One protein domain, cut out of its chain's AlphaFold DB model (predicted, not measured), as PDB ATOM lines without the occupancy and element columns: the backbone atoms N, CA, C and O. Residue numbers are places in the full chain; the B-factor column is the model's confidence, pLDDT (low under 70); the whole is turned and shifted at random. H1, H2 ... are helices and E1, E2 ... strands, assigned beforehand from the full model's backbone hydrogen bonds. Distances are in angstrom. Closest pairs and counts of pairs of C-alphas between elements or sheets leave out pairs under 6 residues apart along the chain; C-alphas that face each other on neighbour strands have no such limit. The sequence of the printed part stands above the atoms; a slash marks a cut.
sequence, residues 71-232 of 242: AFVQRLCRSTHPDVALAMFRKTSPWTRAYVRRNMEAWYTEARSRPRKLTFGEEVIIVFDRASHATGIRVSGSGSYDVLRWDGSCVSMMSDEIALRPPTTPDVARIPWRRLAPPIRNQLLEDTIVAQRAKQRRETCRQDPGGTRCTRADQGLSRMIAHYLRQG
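Overview. This is residues 71 to 232 of the 242 residues of an uncharacterized protein of Polyangiaceae bacterium (UniProt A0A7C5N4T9). The model has two parts set end to end: a strongly twisted four-strand sheet, E1, E4, E5 and E6, with the short helices H1 and H2 over it and the small hairpin E2 and E3 beside E6, and a helical hairpin of H4 and H5 lying across the other end. H2 sits between the two parts, near H3 and H5, and at the far end of the sheet the loop of residues 130 to 143 reaches away from the helical hairpin. The printed part has 162 residues, in the order H1, H2, E1, E2, E3, E4, E5, E6, H3, H4, H5; the larger sheet runs E1, E4, E5, E6 and is antiparallel throughout, and the class is mixed, helices and strands. It is compact, with a radius of gyration of the C-alphas of 16.4 A, but elongated in outline, spanning 55 by 32 by 32 A.

Along the chain. H1 covers residues 71 to 76, beginning at C-alpha 71 at (41.784, 24.814, 82.985), and H2 residues 82 to 88. The strands E1, residues 97 to 100, E2, residues 104 to 106, and E3, residues 116 to 118, come next. E4, residues 123 to 129, is 16.5 A long and begins at C-alpha 123 at (19.006, 21.674, 85.686). E5, residues 144 to 149, is 15.7 A long, and E6, residues 154 to 158, is 13.6 A. H3 covers residues 182 to 188. H4, residues 192 to 207, measures 23.0 A, and H5, residues 212 to 230, measures 26.8 A and ends at C-alpha 230 at (17.105, 18.815, 74.955).

Arrangement. In the larger sheet E1 and E6 are the edge strands, and the strands' lines turn by 110 degrees from edge to edge. E1 and E4 are antiparallel, with N 98 and O 124 2.8 A apart, within hydrogen-bond range. E4, E5 and E6 form a meander, each strand the antiparallel neighbour of the one before. In the hairpin E4 and E5, N 125 and O 148 are 2.9 A apart; in the hairpin E5 and E6, N 145 and O 157 are 2.8 A apart. Residues 99 to 100 of E1 also pair, antiparallel, with residues 162 to 163. The hairpin E2 and E3 is antiparallel at 139 degrees, with N 116 and O 106 2.8 A apart; the closest C-alphas of E2 and E6, those of Ala 106 and Val 155, are 5.9 A apart. H1 is on the larger sheet at a height of 9.5 A, and its closest C-alphas to E4 are those of Val 73 and Val 127, 6.5 A. H2 is on it at a height of 9.8 A and runs across the strands, at 77 degrees to E4 on the local plane. H2 and H5 are close but not clearly touching, with the C-alphas of Leu 86 and Leu 229 7.8 A apart. H3 and H4 are close but not clearly touching, at a steep tilt of 58 degrees, with the C-alphas of Leu 188 and Val 194 6.5 A apart. H4 and H5, a helical hairpin, touch at a shallow tilt of 15 degrees, opposite ways; their closest C-alphas, those of Cys 205 and Cys 214, are 4.5 A apart. H4 and H5 are not on the sheet. In H2, H3, H4 and H5 every O i to N i+4 pair is within hydrogen-bond range; in H1, 1 of 2 is.

Size, cuts and confidence. The two C-alphas farthest apart are those of Ile 137 and Gln 207, 57.1 A. The printed part has no cut. The links E4 to E5, of 14 residues, and E6 to H3, of 23 residues, are long. The mean pLDDT of the printed part is 93.8, and residues 132 to 142 are under 70.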
ATOM      1  N   ALA A  71      41.308  23.522  83.485       93.19
ATOM      2  CA  ALA A  71      41.784  24.814  82.985       93.19
ATOM      3  C   ALA A  71      40.699  25.586  82.211       93.19
ATOM      4  O   ALA A  71      40.634  26.811  82.295       93.19
ATOM      5  N   PHE A  72      39.833  24.878  81.477       95.69
ATOM      6  CA  PHE A  72      38.677  25.472  80.810       95.69
ATOM      7  C   PHE A  72      37.643  25.948  81.837       95.69
ATOM      8  O   PHE A  72      37.190  27.087  81.756       95.69
ATOM      9  N   VAL A  73      37.344  25.134  82.854       95.44
ATOM     10  CA  VAL A  73      36.398  25.477  83.934       95.44
ATOM     11  C   VAL A  73      36.817  26.740  84.677       95.44
ATOM     12  O   VAL A  73      35.999  27.626  84.908       95.44
ATOM     13  N   GLN A  74      38.105  26.863  85.007       93.75
ATOM     14  CA  GLN A  74      38.638  28.043  85.688       93.75
ATOM     15  C   GLN A  74      38.425  29.330  84.887       93.75
ATOM     16  O   GLN A  74      38.217  30.382  85.485       93.75
ATOM     17  N   ARG A  75      38.473  29.274  83.552       94.81
ATOM     18  CA  ARG A  75      38.154  30.429  82.703       94.81
ATOM     19  C   ARG A  75      36.646  30.638  82.594       94.81
ATOM     20  O   ARG A  75      36.177  31.747  82.839       94.81
ATOM     21  N   LEU A  76      35.894  29.563  82.346       95.88
ATOM     22  CA  LEU A  76      34.432  29.563  82.250       95.88
ATOM     23  C   LEU A  76      33.776  30.214  83.469       95.88
ATOM     24  O   LEU A  76      32.907  31.070  83.326       95.88
ATOM     25  N   CYS A  77      34.215  29.855  84.670       96.06
ATOM     26  CA  CYS A  77      33.578  30.296  85.905       96.06
ATOM     27  C   CYS A  77      34.060  31.662  86.422       96.06
ATOM     28  O   CYS A  77      33.504  32.177  87.394       96.06
ATOM     29  N   ARG A  78      35.044  32.300  85.768       93.94
ATOM     30  CA  ARG A  78      35.460  33.684  86.083       93.94
ATOM     31  C   ARG A  78      34.469  34.731  85.587       93.94
ATOM     32  O   ARG A  78      34.484  35.859  86.080       93.94
ATOM     33  N   SER A  79      33.626  34.394  84.613       93.06
ATOM     34  CA  SER A  79      32.635  35.319  84.069       93.06
ATOM     35  C   SER A  79      31.326  34.596  83.720       93.06
ATOM     36  O   SER A  79      31.038  33.535  84.262       93.06
ATOM     37  N   THR A  80      30.450  35.209  82.924       95.69
ATOM     38  CA  THR A  80      29.173  34.605  82.514       95.69
ATOM     39  C   THR A  80      29.179  34.378  81.010       95.69
ATOM     40  O   THR A  80      29.257  35.344  80.252       95.69
ATOM     41  N   HIS A  81      29.031  33.123  80.587       97.38
ATOM     42  CA  HIS A  81      29.124  32.715  79.181       97.38
ATOM     43  C   HIS A  81      27.844  31.989  78.736       97.38
ATOM     44  O   HIS A  81      27.824  30.761  78.662       97.38
ATOM     45  N   PRO A  82      26.742  32.716  78.460       98.12
ATOM     46  CA  PRO A  82      25.456  32.085  78.166       98.12
ATOM     47  C   PRO A  82      25.491  31.270  76.866       98.12
ATOM     48  O   PRO A  82      24.914  30.193  76.820       98.12
ATOM     49  N   ASP A  83      26.219  31.728  75.846       98.25
ATOM     50  CA  ASP A  83      26.375  30.995  74.582       98.25
ATOM     51  C   ASP A  83      27.089  29.649  74.796       98.25
ATOM     52  O   ASP A  83      26.645  28.618  74.293       98.25
ATOM     53  N   VAL A  84      28.155  29.647  75.607       98.19
ATOM     54  CA  VAL A  84      28.897  28.433  75.983       98.19
ATOM     55  C   VAL A  84      28.013  27.480  76.777       98.19
ATOM     56  O   VAL A  84      28.004  26.287  76.490       98.19
ATOM     57  N   ALA A  85      27.216  27.994  77.717       98.50
ATOM     58  CA  ALA A  85      26.253  27.167  78.432       98.50
ATOM     59  C   ALA A  85      25.262  26.502  77.473       98.50
ATOM     60  O   ALA A  85      25.113  25.289  77.536       98.50
ATOM     61  N   LEU A  86      24.645  27.237  76.539       98.50
ATOM     62  CA  LEU A  86      23.720  26.624  75.577       98.50
ATOM     63  C   LEU A  86      24.375  25.493  74.774       98.50
ATOM     64  O   LEU A  86      23.751  24.452  74.585       98.50
ATOM     65  N   ALA A  87      25.628  25.671  74.345       97.88
ATOM     66  CA  ALA A  87      26.376  24.629  73.645       97.88
ATOM     67  C   ALA A  87      26.653  23.410  74.543       97.88
ATOM     68  O   ALA A  87      26.438  22.272  74.133       97.88
ATOM     69  N   MET A  88      27.045  23.635  75.799       98.31
ATOM     70  CA  MET A  88      27.260  22.561  76.770       98.31
ATOM     71  C   MET A  88      25.955  21.854  77.169       98.31
ATOM     72  O   MET A  88      25.983  20.671  77.483       98.31
ATOM     73  N   PHE A  89      24.798  22.513  77.111       98.31
ATOM     74  CA  PHE A  89      23.495  21.899  77.385       98.31
ATOM     75  C   PHE A  89      22.812  21.280  76.148       98.31
ATOM     76  O   PHE A  89      21.649  20.866  76.246       98.31
ATOM     77  N   ARG A  90      23.485  21.150  74.997       97.19
ATOM     78  CA  ARG A  90      22.948  20.377  73.859       97.19
ATOM     79  C   ARG A  90      22.772  18.902  74.234       97.19
ATOM     80  O   ARG A  90      23.487  18.379  75.084       97.19
ATOM     81  N   LYS A  91      21.813  18.214  73.607       96.88
ATOM     82  CA  LYS A  91      21.540  16.783  73.851       96.88
ATOM     83  C   LYS A  91      22.768  15.888  73.633       96.88
ATOM     84  O   LYS A  91      22.910  14.879  74.312       96.88
ATOM     85  N   THR A  92      23.620  16.257  72.686       95.06
ATOM     86  CA  THR A  92      24.808  15.505  72.263       95.06
ATOM     87  C   THR A  92      26.036  15.747  73.136       95.06
ATOM     88  O   THR A  92      27.058  15.103  72.918       95.06
ATOM     89  N   SER A  93      25.975  16.668  74.104       96.00
ATOM     90  CA  SER A  93      27.122  16.934  74.964       96.00
ATOM     91  C   SER A  93      27.368  15.767  75.933       96.00
ATOM     92  O   SER A  93      26.411  15.158  76.416       96.00
ATOM     93  N   PRO A  94      28.635  15.457  76.255       96.50
ATOM     94  CA  PRO A  94      28.957  14.340  77.142       96.50
ATOM     95  C   PRO A  94      28.787  14.696  78.627       96.50
ATOM     96  O   PRO A  94      28.936  13.840  79.493       96.50
ATOM     97  N   TRP A  95      28.524  15.967  78.943       97.81
ATOM     98  CA  TRP A  95      28.628  16.485  80.301       97.81
ATOM     99  C   TRP A  95      27.555  15.933  81.230       97.81
ATOM    100  O   TRP A  95      26.368  15.898  80.890       97.81
ATOM    101  N   THR A  96      27.958  15.593  82.452       97.50
ATOM    102  CA  THR A  96      27.017  15.106  83.459       97.50
ATOM    103  C   THR A  96      26.059  16.216  83.884       97.50
ATOM    104  O   THR A  96      26.450  17.238  84.458       97.50
ATOM    105  N   ARG A  97      24.770  15.988  83.628       98.00
ATOM    106  CA  ARG A  97      23.672  16.842  84.091       98.00
ATOM    107  C   ARG A  97      23.300  16.487  85.522       98.00
ATOM    108  O   ARG A  97      23.276  15.318  85.899       98.00
ATOM    109  N   ALA A  98      22.954  17.502  86.296       98.12
ATOM    110  CA  ALA A  98      22.442  17.360  87.645       98.12
ATOM    111  C   ALA A  98      21.284  18.332  87.887       98.12
ATOM    112  O   ALA A  98      21.009  19.220  87.079       98.12
ATOM    113  N   TYR A  99      20.587  18.146  89.002       98.38
ATOM    114  CA  TYR A  99      19.350  18.852  89.311       98.38
ATOM    115  C   TYR A  99      19.348  19.304  90.761       98.38
ATOM    116  O   TYR A  99      19.594  18.512  91.669       98.38
ATOM    117  N   VAL A 100      19.048  20.576  90.985       98.38
ATOM    118  CA  VAL A 100      19.038  21.179  92.321       98.38
ATOM    119  C   VAL A 100      17.930  20.562  93.189       98.38
ATOM    120  O   VAL A 100      16.774  20.476  92.777       98.38
ATOM    121  N   ARG A 101      18.254  20.145  94.419       97.38
ATOM    122  CA  ARG A 101      17.332  19.414  95.316       97.38
ATOM    123  C   ARG A 101      16.475  20.290  96.223       97.38
ATOM    124  O   ARG A 101      15.562  19.770  96.859       97.38
ATOM    125  N   ARG A 102      16.756  21.589  96.323       96.44
ATOM    126  CA  ARG A 102      16.023  22.537  97.179       96.44
ATOM    127  C   ARG A 102      16.201  23.970  96.693       96.44
ATOM    128  O   ARG A 102      17.198  24.287  96.061       96.44
ATOM    129  N   ASN A 103      15.253  24.845  97.017       97.75
ATOM    130  CA  ASN A 103      15.444  26.278  96.791       97.75
ATOM    131  C   ASN A 103      16.557  26.785  97.715       97.75
ATOM    132  O   ASN A 103      16.496  26.555  98.922       97.75
ATOM    133  N   MET A 104      17.552  27.469  97.161       97.50
ATOM    134  CA  MET A 104      18.710  27.940  97.926       97.50
ATOM    135  C   MET A 104      19.392  29.121  97.243       97.50
ATOM    136  O   MET A 104      19.116  29.438  96.083       97.50
ATOM    137  N   GLU A 105      20.299  29.768  97.970       97.12
ATOM    138  CA  GLU A 105      21.267  30.684  97.385       97.12
ATOM    139  C   GLU A 105      22.645  30.030  97.377       97.12
ATOM    140  O   GLU A 105      23.071  29.471  98.383       97.12
ATOM    141  N   ALA A 106      23.337  30.111  96.244       96.44
ATOM    142  CA  ALA A 106      24.716  29.660  96.114       96.44
ATOM    143  C   ALA A 106      25.561  30.720  95.409       96.44
ATOM    144  O   ALA A 106      25.052  31.618  94.731       96.44
ATOM    145  N   TRP A 107      26.870  30.607  95.554       95.38
ATOM    146  CA  TRP A 107      27.850  31.432  94.865       95.38
ATOM    147  C   TRP A 107      29.015  30.547  94.425       95.38
ATOM    148  O   TRP A 107      29.199  29.442  94.928       95.38
ATOM    149  N   TYR A 108      29.779  31.009  93.445       95.19
ATOM    150  CA  TYR A 108      31.015  30.350  93.042       95.19
ATOM    151  C   TYR A 108      32.135  30.726  94.013       95.19
ATOM    152  O   TYR A 108      32.321  31.916  94.283       95.19
ATOM    153  N   THR A 109      32.855  29.739  94.545       90.25
ATOM    154  CA  THR A 109      33.821  29.948  95.637       90.25
ATOM    155  C   THR A 109      35.220  30.357  95.172       90.25
ATOM    156  O   THR A 109      35.913  31.036  95.922       90.25
ATOM    157  N   GLU A 110      35.632  30.037  93.939       85.50
ATOM    158  CA  GLU A 110      36.984  30.377  93.431       85.50
ATOM    159  C   GLU A 110      37.094  31.803  92.866       85.50
ATOM    160  O   GLU A 110      38.154  32.219  92.397       85.50
ATOM    161  N   ALA A 111      36.003  32.571  92.853       84.19
ATOM    162  CA  ALA A 111      36.019  33.963  92.419       84.19
ATOM    163  C   ALA A 111      35.029  34.800  93.228       84.19
ATOM    164  O   ALA A 111      34.054  34.294  93.782       84.19
ATOM    165  N   ARG A 112      35.232  36.122  93.240       84.44
ATOM    166  CA  ARG A 112      34.280  37.060  93.845       84.44
ATOM    167  C   ARG A 112      32.988  37.089  93.027       84.44
ATOM    168  O   ARG A 112      32.828  37.892  92.111       84.44
ATOM    169  N   SER A 113      32.059  36.209  93.371       88.19
ATOM    170  CA  SER A 113      30.763  36.082  92.721       88.19
ATOM    171  C   SER A 113      29.643  36.588  93.632       88.19
ATOM    172  O   SER A 113      29.775  36.672  94.852       88.19
ATOM    173  N   ARG A 114      28.536  37.020  93.025       90.44
ATOM    174  CA  ARG A 114      27.336  37.415  93.773       90.44
ATOM    175  C   ARG A 114      26.471  36.175  94.010       90.44
ATOM    176  O   ARG A 114      26.378  35.379  93.072       90.44
ATOM    177  N   PRO A 115      25.756  36.079  95.145       94.06
ATOM    178  CA  PRO A 115      24.780  35.022  95.359       94.06
ATOM    179  C   PRO A 115      23.784  34.907  94.198       94.06
ATOM    180  O   PRO A 115      23.430  35.892  93.527       94.06
ATOM    181  N   ARG A 116      23.364  33.679  93.931       96.25
ATOM    182  CA  ARG A 116      22.392  33.299  92.911       96.25
ATOM    183  C   ARG A 116      21.321  32.461  93.570       96.25
ATOM    184  O   ARG A 116      21.640  31.517  94.277       96.25
ATOM    185  N   LYS A 117      20.064  32.791  93.293       97.19
ATOM    186  CA  LYS A 117      18.928  31.954  93.669       97.19
ATOM    187  C   LYS A 117      18.841  30.783  92.699       97.19
ATOM    188  O   LYS A 117      18.822  31.012  91.485       97.19
ATOM    189  N   LEU A 118      18.781  29.582  93.253       97.88
ATOM    190  CA  LEU A 118      18.515  28.341  92.543       97.88
ATOM    191  C   LEU A 118      17.147  27.815  92.953       97.88
ATOM    192  O   LEU A 118      16.754  27.931  94.120       97.88
ATOM    193  N   THR A 119      16.421  27.261  91.990       97.25
ATOM    194  CA  THR A 119      15.111  26.653  92.228       97.25
ATOM    195  C   THR A 119      15.208  25.135  92.291       97.25
ATOM    196  O   THR A 119      16.079  24.519  91.681       97.25
ATOM    197  N   PHE A 120      14.299  24.510  93.039       97.19
ATOM    198  CA  PHE A 120      14.135  23.061  93.015       97.19
ATOM    199  C   PHE A 120      13.964  22.556  91.576       97.19
ATOM    200  O   PHE A 120      13.152  23.082  90.814       97.19
ATOM    201  N   GLY A 121      14.707  21.511  91.227       97.81
ATOM    202  CA  GLY A 121      14.693  20.904  89.906       97.81
ATOM    203  C   GLY A 121      15.390  21.726  88.824       97.81
ATOM    204  O   GLY A 121      15.319  21.321  87.666       97.81
ATOM    205  N   GLU A 122      16.046  22.845  89.164       98.62
ATOM    206  CA  GLU A 122      16.881  23.585  88.217       98.62
ATOM    207  C   GLU A 122      17.975  22.657  87.681       98.62
ATOM    208  O   GLU A 122      18.759  22.093  88.443       98.62
ATOM    209  N   GLU A 123      17.988  22.464  86.365       98.69
ATOM    210  CA  GLU A 123      19.006  21.674  85.686       98.69
ATOM    211  C   GLU A 123      20.317  22.463  85.597       98.69
ATOM    212  O   GLU A 123      20.345  23.630  85.191       98.69
ATOM    213  N   VAL A 124      21.411  21.789  85.933       98.75
ATOM    214  CA  VAL A 124      22.781  22.295  85.880       98.75
ATOM    215  C   VAL A 124      23.704  21.250  85.241       98.75
ATOM    216  O   VAL A 124      23.345  20.077  85.141       98.75
ATOM    217  N   ILE A 125      24.898  21.652  84.811       98.62
ATOM    218  CA  ILE A 125      25.972  20.729  84.408       98.62
ATOM    219  C   ILE A 125      27.037  20.729  85.493       98.62
ATOM    220  O   ILE A 125      27.489  21.801  85.890       98.62
ATOM    221  N   ILE A 126      27.472  19.554  85.944       97.94
ATOM    222  CA  ILE A 126      28.645  19.458  86.814       97.94
ATOM    223  C   ILE A 126      29.875  19.775  85.968       97.94
ATOM    224  O   ILE A 126      30.178  19.071  85.006       97.94
ATOM    225  N   VAL A 127      30.574  20.855  86.309       97.50
ATOM    226  CA  VAL A 127      31.797  21.266  85.608       97.50
ATOM    227  C   VAL A 127      33.061  20.908  86.373       97.50
ATOM    228  O   VAL A 127      34.124  20.876  85.770       97.50
ATOM    229  N   PHE A 128      32.970  20.614  87.671       95.19
ATOM    230  CA  PHE A 128      34.108  20.150  88.461       95.19
ATOM    231  C   PHE A 128      33.640  19.345  89.680       95.19
ATOM    232  O   PHE A 128      32.809  19.835  90.444       95.19
ATOM    233  N   ASP A 129      34.184  18.141  89.886       92.06
ATOM    234  CA  ASP A 129      34.008  17.361  91.120       92.06
ATOM    235  C   ASP A 129      35.187  17.620  92.064       92.06
ATOM    236  O   ASP A 129      36.269  17.051  91.915       92.06
ATOM    237  N   ARG A 130      34.974  18.465  93.078       85.31
ATOM    238  CA  ARG A 130      36.020  18.826  94.046       85.31
ATOM    239  C   ARG A 130      36.440  17.638  94.912       85.31
ATOM    240  O   ARG A 130      37.570  17.621  95.392       85.31
ATOM    241  N   ALA A 131      35.556  16.661  95.121       76.38
ATOM    242  CA  ALA A 131      35.823  15.501  95.963       76.38
ATOM    243  C   ALA A 131      36.706  14.464  95.259       76.38
ATOM    244  O   ALA A 131      37.533  13.836  95.915       76.38
ATOM    245  N   SER A 132      36.555  14.297  93.941       69.31
ATOM    246  CA  SER A 132      37.426  13.421  93.136       69.31
ATOM    247  C   SER A 132      38.886  13.895  93.095       69.31
ATOM    248  O   SER A 132      39.798  13.088  92.948       69.31
ATOM    249  N   HIS A 133      39.113  15.197  93.288       64.31
ATOM    250  CA  HIS A 133      40.433  15.824  93.222       64.31
ATOM    251  C   HIS A 133      41.036  16.164  94.596       64.31
ATOM    252  O   HIS A 133      42.054  16.857  94.662       64.31
ATOM    253  N   ALA A 134      40.426  15.708  95.693       63.94
ATOM    254  CA  ALA A 134      40.965  15.889  97.037       63.94
ATOM    255  C   ALA A 134      42.005  14.802  97.360       63.94
ATOM    256  O   ALA A 134      41.747  13.610  97.208       63.94
ATOM    257  N   THR A 135      43.181  15.195  97.852       56.91
ATOM    258  CA  THR A 135      44.194  14.261  98.363       56.91
ATOM    259  C   THR A 135      43.810  13.825  99.782       56.91
ATOM    260  O   THR A 135      44.099  14.537 100.743       56.91
ATOM    261  N   GLY A 136      43.116  12.693  99.933       63.06
ATOM    262  CA  GLY A 136      42.727  12.164 101.248       63.06
ATOM    263  C   GLY A 136      41.663  11.061 101.208       63.06
ATOM    264  O   GLY A 136      41.142  10.719 100.148       63.06
ATOM    265  N   ILE A 137      41.340  10.496 102.378       53.81
ATOM    266  CA  ILE A 137      40.287   9.478 102.530       53.81
ATOM    267  C   ILE A 137      38.929  10.110 102.208       53.81
ATOM    268  O   ILE A 137      38.519  11.086 102.837       53.81
ATOM    269  N   ARG A 138      38.216   9.530 101.238       60.81
ATOM    270  CA  ARG A 138      36.859   9.944 100.868       60.81
ATOM    271  C   ARG A 138      35.861   9.321 101.839       60.81
ATOM    272  O   ARG A 138      35.791   8.099 101.946       60.81
ATOM    273  N   VAL A 139      35.043  10.142 102.492       56.03
ATOM    274  CA  VAL A 139      33.808   9.651 103.111       56.03
ATOM    275  C   VAL A 139      32.739   9.636 102.018       56.03
ATOM    276  O   VAL A 139      32.507  10.637 101.339       56.03
ATOM    277  N   SER A 140      32.106   8.485 101.789       52.00
ATOM    278  CA  SER A 140      31.016   8.364 100.818       52.00
ATOM    279  C   SER A 140      29.917   9.384 101.136       52.00
ATOM    280  O   SER A 140      29.373   9.378 102.237       52.00
ATOM    281  N   GLY A 141      29.598  10.266 100.187       55.78
ATOM    282  CA  GLY A 141      28.584  11.312 100.361       55.78
ATOM    283  C   GLY A 141      29.103  12.667 100.854       55.78
ATOM    284  O   GLY A 141      28.325  13.619 100.860       55.78
ATOM    285  N   SER A 142      30.393  12.798 101.196       63.53
ATOM    286  CA  SER A 142      31.030  14.104 101.402       63.53
ATOM    287  C   SER A 142      31.664  14.577 100.094       63.53
ATOM    288  O   SER A 142      32.691  14.049  99.663       63.53
ATOM    289  N   GLY A 143      31.056  15.563  99.445       82.12
ATOM    290  CA  GLY A 143      31.628  16.177  98.259       82.12
ATOM    291  C   GLY A 143      31.034  17.539  97.959       82.12
ATOM    292  O   GLY A 143      30.022  17.942  98.529       82.12
ATOM    293  N   SER A 144      31.696  18.263  97.068       91.12
ATOM    294  CA  SER A 144      31.169  19.500  96.506       91.12
ATOM    295  C   SER A 144      31.466  19.552  95.017       91.12
ATOM    296  O   SER A 144      32.461  19.009  94.538       91.12
ATOM    297  N   TYR A 145      30.574  20.202  94.292       95.25
ATOM    298  CA  TYR A 145      30.630  20.359  92.855       95.25
ATOM    299  C   TYR A 145      30.661  21.838  92.517       95.25
ATOM    300  O   TYR A 145      29.959  22.633  93.140       95.25
ATOM    301  N   ASP A 146      31.420  22.196  91.489       97.12
ATOM    302  CA  ASP A 146      31.122  23.416  90.748       97.12
ATOM    303  C   ASP A 146      30.195  23.048  89.599       97.12
ATOM    304  O   ASP A 146      30.429  22.071  88.878       97.12
ATOM    305  N   VAL A 147      29.130  23.824  89.432       98.31
ATOM    306  CA  VAL A 147      28.108  23.574  88.420       98.31
ATOM    307  C   VAL A 147      27.899  24.796  87.535       98.31
ATOM    308  O   VAL A 147      27.918  25.932  88.010       98.31
ATOM    309  N   LEU A 148      27.685  24.559  86.243       98.69
ATOM    310  CA  LEU A 148      27.304  25.551  85.244       98.69
ATOM    311  C   LEU A 148      25.783  25.598  85.109       98.69
ATOM    312  O   LEU A 148      25.123  24.571  84.950       98.69
ATOM    313  N   ARG A 149      25.231  26.809  85.117       98.56
ATOM    314  CA  ARG A 149      23.800  27.076  84.955       98.56
ATOM    315  C   ARG A 149      23.482  27.496  83.522       98.56
ATOM    316  O   ARG A 149      24.329  28.039  82.814       98.56
ATOM    317  N   TRP A 150      22.219  27.344  83.125       98.56
ATOM    318  CA  TRP A 150      21.699  27.766  81.813       98.56
ATOM    319  C   TRP A 150      21.917  29.252  81.484       98.56
ATOM    320  O   TRP A 150      21.954  29.638  80.318       98.56
ATOM    321  N   ASP A 151      22.073  30.107  82.497       98.06
ATOM    322  CA  ASP A 151      22.351  31.535  82.312       98.06
ATOM    323  C   ASP A 151      23.831  31.843  82.011       98.06
ATOM    324  O   ASP A 151      24.177  33.002  81.759       98.06
ATOM    325  N   GLY A 152      24.693  30.820  82.014       97.94
ATOM    326  CA  GLY A 152      26.128  30.925  81.775       97.94
ATOM    327  C   GLY A 152      26.966  31.201  83.017       97.94
ATOM    328  O   GLY A 152      28.162  31.435  82.871       97.94
ATOM    329  N   SER A 153      26.368  31.245  84.211       97.62
ATOM    330  CA  SER A 153      27.091  31.431  85.472       97.62
ATOM    331  C   SER A 153      27.422  30.104  86.151       97.62
ATOM    332  O   SER A 153      26.677  29.133  86.022       97.62
ATOM    333  N   CYS A 154      28.523  30.084  86.904       98.06
ATOM    334  CA  CYS A 154      28.849  28.974  87.794       98.06
ATOM    335  C   CYS A 154      28.411  29.248  89.236       98.06
ATOM    336  O   CYS A 154      28.366  30.404  89.670       98.06
ATOM    337  N   VAL A 155      28.138  28.179  89.982       97.81
ATOM    338  CA  VAL A 155      28.000  28.180  91.446       97.81
ATOM    339  C   VAL A 155      28.641  26.925  92.037       97.81
ATOM    340  O   VAL A 155      28.783  25.926  91.335       97.81
ATOM    341  N   SER A 156      29.018  26.975  93.311       96.62
ATOM    342  CA  SER A 156      29.529  25.820  94.051       96.62
ATOM    343  C   SER A 156      28.434  25.271  94.965       96.62
ATOM    344  O   SER A 156      27.721  26.046  95.604       96.62
ATOM    345  N   MET A 157      28.280  23.951  95.004       95.44
ATOM    346  CA  MET A 157      27.211  23.251  95.721       95.44
ATOM    347  C   MET A 157      27.754  22.011  96.424       95.44
ATOM    348  O   MET A 157      28.704  21.392  95.949       95.44
ATOM    349  N   MET A 158      27.140  21.615  97.531       94.06
ATOM    350  CA  MET A 158      27.447  20.347  98.191       94.06
ATOM    351  C   MET A 158      26.769  19.178  97.462       94.06
ATOM    352  O   MET A 158      25.765  19.341  96.764       94.06
ATOM    353  N   SER A 159      27.310  17.970  97.607       92.69
ATOM    354  CA  SER A 159      26.785  16.779  96.931       92.69
ATOM    355  C   SER A 159      25.350  16.425  97.329       92.69
ATOM    356  O   SER A 159      24.620  15.859  96.521       92.69
ATOM    357  N   ASP A 160      24.909  16.779  98.541       93.81
ATOM    358  CA  ASP A 160      23.529  16.587  99.007       93.81
ATOM    359  C   ASP A 160      22.532  17.599  98.406       93.81
ATOM    360  O   ASP A 160      21.319  17.430  98.544       93.81
ATOM    361  N   GLU A 161      23.023  18.637  97.724       95.94
ATOM    362  CA  GLU A 161      22.224  19.716  97.127       95.94
ATOM    363  C   GLU A 161      21.830  19.435  95.684       95.94
ATOM    364  O   GLU A 161      20.975  20.133  95.134       95.94
ATOM    365  N   ILE A 162      22.417  18.401  95.081       95.81
ATOM    366  CA  ILE A 162      22.152  18.001  93.706       95.81
ATOM    367  C   ILE A 162      21.697  16.543  93.623       95.81
ATOM    368  O   ILE A 162      22.024  15.703  94.461       95.81
ATOM    369  N   ALA A 163      20.907  16.238  92.605       96.25
ATOM    370  CA  ALA A 163      20.529  14.892  92.207       96.25
ATOM    371  C   ALA A 163      21.015  14.645  90.777       96.25
ATOM    372  O   ALA A 163      20.899  15.527  89.933       96.25
ATOM    373  N   LEU A 164      21.521  13.446  90.487       95.56
ATOM    374  CA  LEU A 164      21.907  13.058  89.121       95.56
ATOM    375  C   LEU A 164      20.710  12.554  88.298       95.56
ATOM    376  O   LEU A 164      20.719  12.587  87.071       95.56
ATOM    377  N   ARG A 165      19.641  12.115  88.974       95.94
ATOM    378  CA  ARG A 165      18.396  11.703  88.321       95.94
ATOM    379  C   ARG A 165      17.521  12.931  88.022       95.94
ATOM    380  O   ARG A 165      17.282  13.711  88.947       95.94
ATOM    381  N   PRO A 166      16.990  13.077  86.792       94.81
ATOM    382  CA  PRO A 166      16.075  14.164  86.455       94.81
ATOM    383  C   PRO A 166      14.778  14.110  87.271       94.81
ATOM    384  O   PRO A 166      14.225  13.023  87.461       94.81
ATOM    385  N   PRO A 167      14.241  15.264  87.711       94.69
ATOM    386  CA  PRO A 167      12.848  15.360  88.124       94.69
ATOM    387  C   PRO A 167      11.924  15.222  86.902       94.69
ATOM    388  O   PRO A 167      12.354  15.397  85.763       94.69
ATOM    389  N   THR A 168      10.631  14.980  87.132       93.38
ATOM    390  CA  THR A 168       9.625  14.863  86.056       93.38
ATOM    391  C   THR A 168       9.579  16.102  85.158       93.38
ATOM    392  O   THR A 168       9.397  15.994  83.949       93.38
ATOM    393  N   THR A 169       9.758  17.288  85.744       91.75
ATOM    394  CA  THR A 169       9.733  18.574  85.039       91.75
ATOM    395  C   THR A 169      10.918  19.445  85.466       91.75
ATOM    396  O   THR A 169      10.773  20.286  86.355       91.75
ATOM    397  N   PRO A 170      12.103  19.268  84.851       95.25
ATOM    398  CA  PRO A 170      13.274  20.072  85.186       95.25
ATOM    399  C   PRO A 170      13.047  21.555  84.882       95.25
ATOM    400  O   PRO A 170      12.628  21.912  83.774       95.25
ATOM    401  N   ASP A 171      13.358  22.418  85.847       96.94
ATOM    402  CA  ASP A 171      13.387  23.868  85.648       96.94
ATOM    403  C   ASP A 171      14.746  24.291  85.077       96.94
ATOM    404  O   ASP A 171      15.669  23.484  84.936       96.94
ATOM    405  N   VAL A 172      14.871  25.561  84.702       98.12
ATOM    406  CA  VAL A 172      16.113  26.110  84.146       98.12
ATOM    407  C   VAL A 172      16.385  27.502  84.682       98.12
ATOM    408  O   VAL A 172      15.455  28.271  84.925       98.12
ATOM    409  N   ALA A 173      17.659  27.870  84.804       98.31
ATOM    410  CA  ALA A 173      18.012  29.260  85.057       98.31
ATOM    411  C   ALA A 173      17.522  30.157  83.906       98.31
ATOM    412  O   ALA A 173      17.469  29.750  82.742       98.31
ATOM    413  N   ARG A 174      17.193  31.413  84.222       97.88
ATOM    414  CA  ARG A 174      16.765  32.387  83.213       97.88
ATOM    415  C   ARG A 174      17.911  32.702  82.251       97.88
ATOM    416  O   ARG A 174      18.848  33.414  82.607       97.88
ATOM    417  N   ILE A 175      17.765  32.278  81.004       98.44
ATOM    418  CA  ILE A 175      18.723  32.525  79.930       98.44
ATOM    419  C   ILE A 175      18.664  34.017  79.567       98.44
ATOM    420  O   ILE A 175      17.592  34.535  79.224       98.44
ATOM    421  N   PRO A 176      19.784  34.761  79.623       97.31
ATOM    422  CA  PRO A 176      19.792  36.185  79.321       97.31
ATOM    423  C   PRO A 176      19.700  36.414  77.803       97.31
ATOM    424  O   PRO A 176      20.682  36.780  77.171       97.31
ATOM    425  N   TRP A 177      18.504  36.265  77.217       97.31
ATOM    426  CA  TRP A 177      18.233  36.322  75.765       97.31
ATOM    427  C   TRP A 177      18.957  37.457  75.017       97.31
ATOM    428  O   TRP A 177      19.527  37.269  73.943       97.31
ATOM    429  N   ARG A 178      18.981  38.658  75.606       96.06
ATOM    430  CA  ARG A 178      19.635  39.843  75.017       96.06
ATOM    431  C   ARG A 178      21.161  39.741  74.937       96.06
ATOM    432  O   ARG A 178      21.757  40.458  74.145       96.06
ATOM    433  N   ARG A 179      21.782  38.895  75.761       97.06
ATOM    434  CA  ARG A 179      23.235  38.673  75.801       97.06
ATOM    435  C   ARG A 179      23.702  37.550  74.883       97.06
ATOM    436  O   ARG A 179      24.904  37.438  74.697       97.06
ATOM    437  N   LEU A 180      22.783  36.760  74.326       98.06
ATOM    438  CA  LEU A 180      23.148  35.724  73.363       98.06
ATOM    439  C   LEU A 180      23.758  36.342  72.100       98.06
ATOM    440  O   LEU A 180      23.396  37.464  71.718       98.06
ATOM    441  N   ALA A 181      24.650  35.632  71.422       97.56
ATOM    442  CA  ALA A 181      25.146  36.086  70.127       97.56
ATOM    443  C   ALA A 181      24.002  36.168  69.086       97.56
ATOM    444  O   ALA A 181      23.074  35.353  69.120       97.56
ATOM    445  N   PRO A 182      24.031  37.134  68.141       97.62
ATOM    446  CA  PRO A 182      23.019  37.220  67.090       97.62
ATOM    447  C   PRO A 182      22.835  35.924  66.282       97.62
ATOM    448  O   PRO A 182      21.680  35.548  66.111       97.62
ATOM    449  N   PRO A 183      23.894  35.195  65.863       98.06
ATOM    450  CA  PRO A 183      23.714  33.940  65.125       98.06
ATOM    451  C   PRO A 183      22.956  32.878  65.923       98.06
ATOM    452  O   PRO A 183      22.044  32.256  65.392       98.06
ATOM    453  N   ILE A 184      23.244  32.744  67.222       98.38
ATOM    454  CA  ILE A 184      22.520  31.823  68.111       98.38
ATOM    455  C   ILE A 184      21.051  32.229  68.230       98.38
ATOM    456  O   ILE A 184      20.170  31.385  68.115       98.38
ATOM    457  N   ARG A 185      20.754  33.521  68.432       98.38
ATOM    458  CA  ARG A 185      19.357  33.980  68.471       98.38
ATOM    459  C   ARG A 185      18.631  33.717  67.162       98.38
ATOM    460  O   ARG A 185      17.487  33.296  67.214       98.38
ATOM    461  N   ASN A 186      19.262  34.004  66.028       98.38
ATOM    462  CA  ASN A 186      18.647  33.821  64.721       98.38
ATOM    463  C   ASN A 186      18.320  32.343  64.490       98.38
ATOM    464  O   ASN A 186      17.177  32.049  64.170       98.38
ATOM    465  N   GLN A 187      19.258  31.441  64.793       98.44
ATOM    466  CA  GLN A 187      19.034  29.996  64.717       98.44
ATOM    467  C   GLN A 187      17.894  29.540  65.638       98.44
ATOM    468  O   GLN A 187      16.995  28.818  65.223       98.44
ATOM    469  N   LEU A 188      17.874  30.011  66.889       98.56
ATOM    470  CA  LEU A 188      16.801  29.697  67.837       98.56
ATOM    471  C   LEU A 188      15.426  30.204  67.372       98.56
ATOM    472  O   LEU A 188      14.410  29.643  67.761       98.56
ATOM    473  N   LEU A 189      15.373  31.272  66.572       98.56
ATOM    474  CA  LEU A 189      14.128  31.821  66.027       98.56
ATOM    475  C   LEU A 189      13.612  31.060  64.796       98.56
ATOM    476  O   LEU A 189      12.508  31.362  64.347       98.56
ATOM    477  N   GLU A 190      14.364  30.094  64.265       98.25
ATOM    478  CA  GLU A 190      13.866  29.180  63.228       98.25
ATOM    479  C   GLU A 190      12.870  28.165  63.807       98.25
ATOM    480  O   GLU A 190      11.968  27.704  63.107       98.25
ATOM    481  N   ASP A 191      12.964  27.871  65.109       98.50
ATOM    482  CA  ASP A 191      11.956  27.089  65.819       98.50
ATOM    483  C   ASP A 191      10.700  27.928  66.100       98.50
ATOM    484  O   ASP A 191      10.743  28.994  66.725       98.50
ATOM    485  N   THR A 192       9.544  27.423  65.666       98.25
ATOM    486  CA  THR A 192       8.269  28.154  65.737       98.25
ATOM    487  C   THR A 192       7.828  28.456  67.173       98.25
ATOM    488  O   THR A 192       7.301  29.542  67.443       98.25
ATOM    489  N   ILE A 193       8.081  27.546  68.118       98.06
ATOM    490  CA  ILE A 193       7.685  27.694  69.522       98.06
ATOM    491  C   ILE A 193       8.595  28.704  70.223       98.06
ATOM    492  O   ILE A 193       8.112  29.593  70.939       98.06
ATOM    493  N   VAL A 194       9.906  28.622  69.995       98.56
ATOM    494  CA  VAL A 194      10.877  29.591  70.512       98.56
ATOM    495  C   VAL A 194      10.608  30.977  69.927       98.56
ATOM    496  O   VAL A 194      10.547  31.949  70.687       98.56
ATOM    497  N   ALA A 195      10.344  31.089  68.623       98.62
ATOM    498  CA  ALA A 195       9.986  32.348  67.971       98.62
ATOM    499  C   ALA A 195       8.716  32.974  68.561       98.62
ATOM    500  O   ALA A 195       8.697  34.169  68.889       98.62
ATOM    501  N   GLN A 196       7.669  32.171  68.778       98.50
ATOM    502  CA  GLN A 196       6.430  32.629  69.404       98.50
ATOM    503  C   GLN A 196       6.677  33.145  70.827       98.50
ATOM    504  O   GLN A 196       6.222  34.240  71.178       98.50
ATOM    505  N   ARG A 197       7.444  32.413  71.649       98.25
ATOM    506  CA  ARG A 197       7.801  32.871  73.003       98.25
ATOM    507  C   ARG A 197       8.685  34.109  72.991       98.25
ATOM    508  O   ARG A 197       8.499  34.985  73.834       98.25
ATOM    509  N   ALA A 198       9.609  34.228  72.042       98.44
ATOM    510  CA  ALA A 198      10.465  35.401  71.909       98.44
ATOM    511  C   ALA A 198       9.653  36.653  71.536       98.44
ATOM    512  O   ALA A 198       9.879  37.728  72.106       98.44
ATOM    513  N   LYS A 199       8.659  36.515  70.645       98.44
ATOM    514  CA  LYS A 199       7.693  37.575  70.322       98.44
ATOM    515  C   LYS A 199       6.861  37.963  71.547       98.44
ATOM    516  O   LYS A 199       6.857  39.138  71.913       98.44
ATOM    517  N   GLN A 200       6.252  36.985  72.224       98.00
ATOM    518  CA  GLN A 200       5.456  37.209  73.438       98.00
ATOM    519  C   GLN A 200       6.271  37.938  74.514       98.00
ATOM    520  O   GLN A 200       5.815  38.923  75.098       98.00
ATOM    521  N   ARG A 201       7.507  37.488  74.756       98.06
ATOM    522  CA  ARG A 201       8.459  38.142  75.657       98.06
ATOM    523  C   ARG A 201       8.692  39.593  75.262       98.06
ATOM    524  O   ARG A 201       8.627  40.463  76.123       98.06
ATOM    525  N   ARG A 202       8.985  39.872  73.990       97.94
ATOM    526  CA  ARG A 202       9.262  41.233  73.509       97.94
ATOM    527  C   ARG A 202       8.084  42.172  73.760       97.94
ATOM    528  O   ARG A 202       8.302  43.287  74.221       97.94
ATOM    529  N   GLU A 203       6.866  41.726  73.473       98.19
ATOM    530  CA  GLU A 203       5.641  42.507  73.682       98.19
ATOM    531  C   GLU A 203       5.376  42.730  75.177       98.19
ATOM    532  O   GLU A 203       5.227  43.870  75.616       98.19
ATOM    533  N   THR A 204       5.448  41.663  75.976       97.62
ATOM    534  CA  THR A 204       5.244  41.719  77.433       97.62
ATOM    535  C   THR A 204       6.259  42.638  78.110       97.62
ATOM    536  O   THR A 204       5.898  43.510  78.893       97.62
ATOM    537  N   CYS A 205       7.545  42.484  77.787       97.25
ATOM    538  CA  CYS A 205       8.621  43.275  78.381       97.25
ATOM    539  C   CYS A 205       8.663  44.724  77.892       97.25
ATOM    540  O   CYS A 205       9.304  45.549  78.537       97.25
ATOM    541  N   ARG A 206       8.010  45.044  76.767       97.25
ATOM    542  CA  ARG A 206       7.805  46.432  76.336       97.25
ATOM    543  C   ARG A 206       6.756  47.126  77.205       97.25
ATOM    544  O   ARG A 206       6.916  48.300  77.504       97.25
ATOM    545  N   GLN A 207       5.710  46.404  77.605       97.12
ATOM    546  CA  GLN A 207       4.620  46.928  78.437       97.12
ATOM    547  C   GLN A 207       4.944  46.939  79.936       97.12
ATOM    548  O   GLN A 207       4.402  47.758  80.668       97.12
ATOM    549  N   ASP A 208       5.796  46.023  80.399       96.75
ATOM    550  CA  ASP A 208       6.174  45.884  81.811       96.75
ATOM    551  C   ASP A 208       7.701  45.736  81.976       96.75
ATOM    552  O   ASP A 208       8.185  44.656  82.336       96.75
ATOM    553  N   PRO A 209       8.505  46.771  81.647       94.75
ATOM    554  CA  PRO A 209       9.960  46.666  81.677       94.75
ATOM    555  C   PRO A 209      10.477  46.343  83.083       94.75
ATOM    556  O   PRO A 209      10.293  47.109  84.022       94.75
ATOM    557  N   GLY A 210      11.142  45.195  83.232       90.69
ATOM    558  CA  GLY A 210      11.695  44.750  84.518       90.69
ATOM    559  C   GLY A 210      10.660  44.249  85.531       90.69
ATOM    560  O   GLY A 210      11.053  43.727  86.572       90.69
ATOM    561  N   GLY A 211       9.365  44.342  85.225       96.31
ATOM    562  CA  GLY A 211       8.308  43.861  86.100       96.31
ATOM    563  C   GLY A 211       8.139  42.342  86.088       96.31
ATOM    564  O   GLY A 211       8.796  41.584  85.356       96.31
ATOM    565  N   THR A 212       7.226  41.873  86.933       96.81
ATOM    566  CA  THR A 212       6.980  40.444  87.151       96.81
ATOM    567  C   THR A 212       6.477  39.747  85.886       96.81
ATOM    568  O   THR A 212       6.839  38.592  85.652       96.81
ATOM    569  N   ARG A 213       5.685  40.419  85.031       97.31
ATOM    570  CA  ARG A 213       5.205  39.802  83.781       97.31
ATOM    571  C   ARG A 213       6.354  39.589  82.806       97.31
ATOM    572  O   ARG A 213       6.463  38.506  82.238       97.31
ATOM    573  N   CYS A 214       7.248  40.569  82.676       97.38
ATOM    574  CA  CYS A 214       8.454  40.417  81.864       97.38
ATOM    575  C   CYS A 214       9.360  39.299  82.394       97.38
ATOM    576  O   CYS A 214       9.798  38.450  81.623       97.38
ATOM    577  N   THR A 215       9.564  39.225  83.714       96.25
ATOM    578  CA  THR A 215      10.373  38.161  84.333       96.25
ATOM    579  C   THR A 215       9.799  36.767  84.061       96.25
ATOM    580  O   THR A 215      10.543  35.849  83.717       96.25
ATOM    581  N   ARG A 216       8.473  36.598  84.148       97.12
ATOM    582  CA  ARG A 216       7.808  35.332  83.793       97.12
ATOM    583  C   ARG A 216       7.927  35.015  82.303       97.12
ATOM    584  O   ARG A 216       8.134  33.857  81.952       97.12
ATOM    585  N   ALA A 217       7.821  36.017  81.432       98.06
ATOM    586  CA  ALA A 217       7.981  35.827  79.994       98.06
ATOM    587  C   ALA A 217       9.422  35.443  79.612       98.06
ATOM    588  O   ALA A 217       9.616  34.562  78.777       98.06
ATOM    589  N   ASP A 218      10.430  36.036  80.264       97.88
ATOM    590  CA  ASP A 218      11.833  35.625  80.136       97.88
ATOM    591  C   ASP A 218      12.026  34.156  80.556       97.88
ATOM    592  O   ASP A 218      12.683  33.390  79.848       97.88
ATOM    593  N   GLN A 219      11.438  33.747  81.686       97.94
ATOM    594  CA  GLN A 219      11.512  32.361  82.160       97.94
ATOM    595  C   GLN A 219      10.812  31.396  81.194       97.94
ATOM    596  O   GLN A 219      11.342  30.332  80.884       97.94
ATOM    597  N   GLY A 220       9.645  31.781  80.671       98.00
ATOM    598  CA  GLY A 220       8.913  31.002  79.673       98.00
ATOM    599  C   GLY A 220       9.715  30.788  78.388       98.00
ATOM    600  O   GLY A 220       9.772  29.667  77.890       98.00
ATOM    601  N   LEU A 221      10.389  31.831  77.888       98.69
ATOM    602  CA  LEU A 221      11.313  31.696  76.760       98.69
ATOM    603  C   LEU A 221      12.488  30.772  77.107       98.69
ATOM    604  O   LEU A 221      12.824  29.897  76.315       98.69
ATOM    605  N   SER A 222      13.073  30.925  78.298       98.69
ATOM    606  CA  SER A 222      14.211  30.106  78.740       98.69
ATOM    607  C   SER A 222      13.871  28.614  78.748       98.69
ATOM    608  O   SER A 222      14.635  27.800  78.236       98.69
ATOM    609  N   ARG A 223      12.678  28.257  79.242       98.44
ATOM    610  CA  ARG A 223      12.176  26.875  79.234       98.44
ATOM    611  C   ARG A 223      12.000  26.316  77.823       98.44
ATOM    612  O   ARG A 223      12.304  25.148  77.613       98.44
ATOM    613  N   MET A 224      11.529  27.118  76.866       98.38
ATOM    614  CA  MET A 224      11.377  26.648  75.481       98.38
ATOM    615  C   MET A 224      12.717  26.480  74.769       98.38
ATOM    616  O   MET A 224      12.886  25.497  74.059       98.38
ATOM    617  N   ILE A 225      13.687  27.367  75.011       98.69
ATOM    618  CA  ILE A 225      15.055  27.195  74.495       98.69
ATOM    619  C   ILE A 225      15.672  25.908  75.052       98.69
ATOM    620  O   ILE A 225      16.211  25.102  74.299       98.69
ATOM    621  N   ALA A 226      15.555  25.679  76.362       98.38
ATOM    622  CA  ALA A 226      16.067  24.460  76.975       98.38
ATOM    623  C   ALA A 226      15.368  23.205  76.437       98.38
ATOM    624  O   ALA A 226      16.029  22.210  76.154       98.38
ATOM    625  N   HIS A 227      14.046  23.252  76.251       97.88
ATOM    626  CA  HIS A 227      13.302  22.163  75.623       97.88
ATOM    627  C   HIS A 227      13.809  21.876  74.203       97.88
ATOM    628  O   HIS A 227      14.138  20.731  73.914       97.88
ATOM    629  N   TYR A 228      13.939  22.900  73.353       98.38
ATOM    630  CA  TYR A 228      14.476  22.777  71.993       98.38
ATOM    631  C   TYR A 228      15.838  22.064  71.979       98.38
ATOM    632  O   TYR A 228      16.002  21.051  71.302       98.38
ATOM    633  N   LEU A 229      16.786  22.505  72.812       98.06
ATOM    634  CA  LEU A 229      18.131  21.918  72.881       98.06
ATOM    635  C   LEU A 229      18.141  20.486  73.443       98.06
ATOM    636  O   LEU A 229      18.893  19.638  72.964       98.06
ATOM    637  N   ARG A 230      17.279  20.182  74.424       96.12
ATOM    638  CA  ARG A 230      17.105  18.815  74.955       96.12
ATOM    639  C   ARG A 230      16.520  17.859  73.913       96.12
ATOM    640  O   ARG A 230      16.828  16.671  73.953       96.12
ATOM    641  N   GLN A 231      15.714  18.358  72.975       97.12
ATOM    642  CA  GLN A 231      15.177  17.564  71.864       97.12
ATOM    643  C   GLN A 231      16.168  17.382  70.703       97.12
ATOM    644  O   GLN A 231      15.857  16.664  69.758       97.12
ATOM    645  N   GLY A 232      17.377  17.946  70.793       97.38
ATOM    646  CA  GLY A 232      18.378  17.878  69.724       97.38
ATOM    647  C   GLY A 232      18.294  19.039  68.735       97.38
ATOM    648  O   GLY A 232      18.754  18.912  67.610       97.38
TER     649      GLY A 232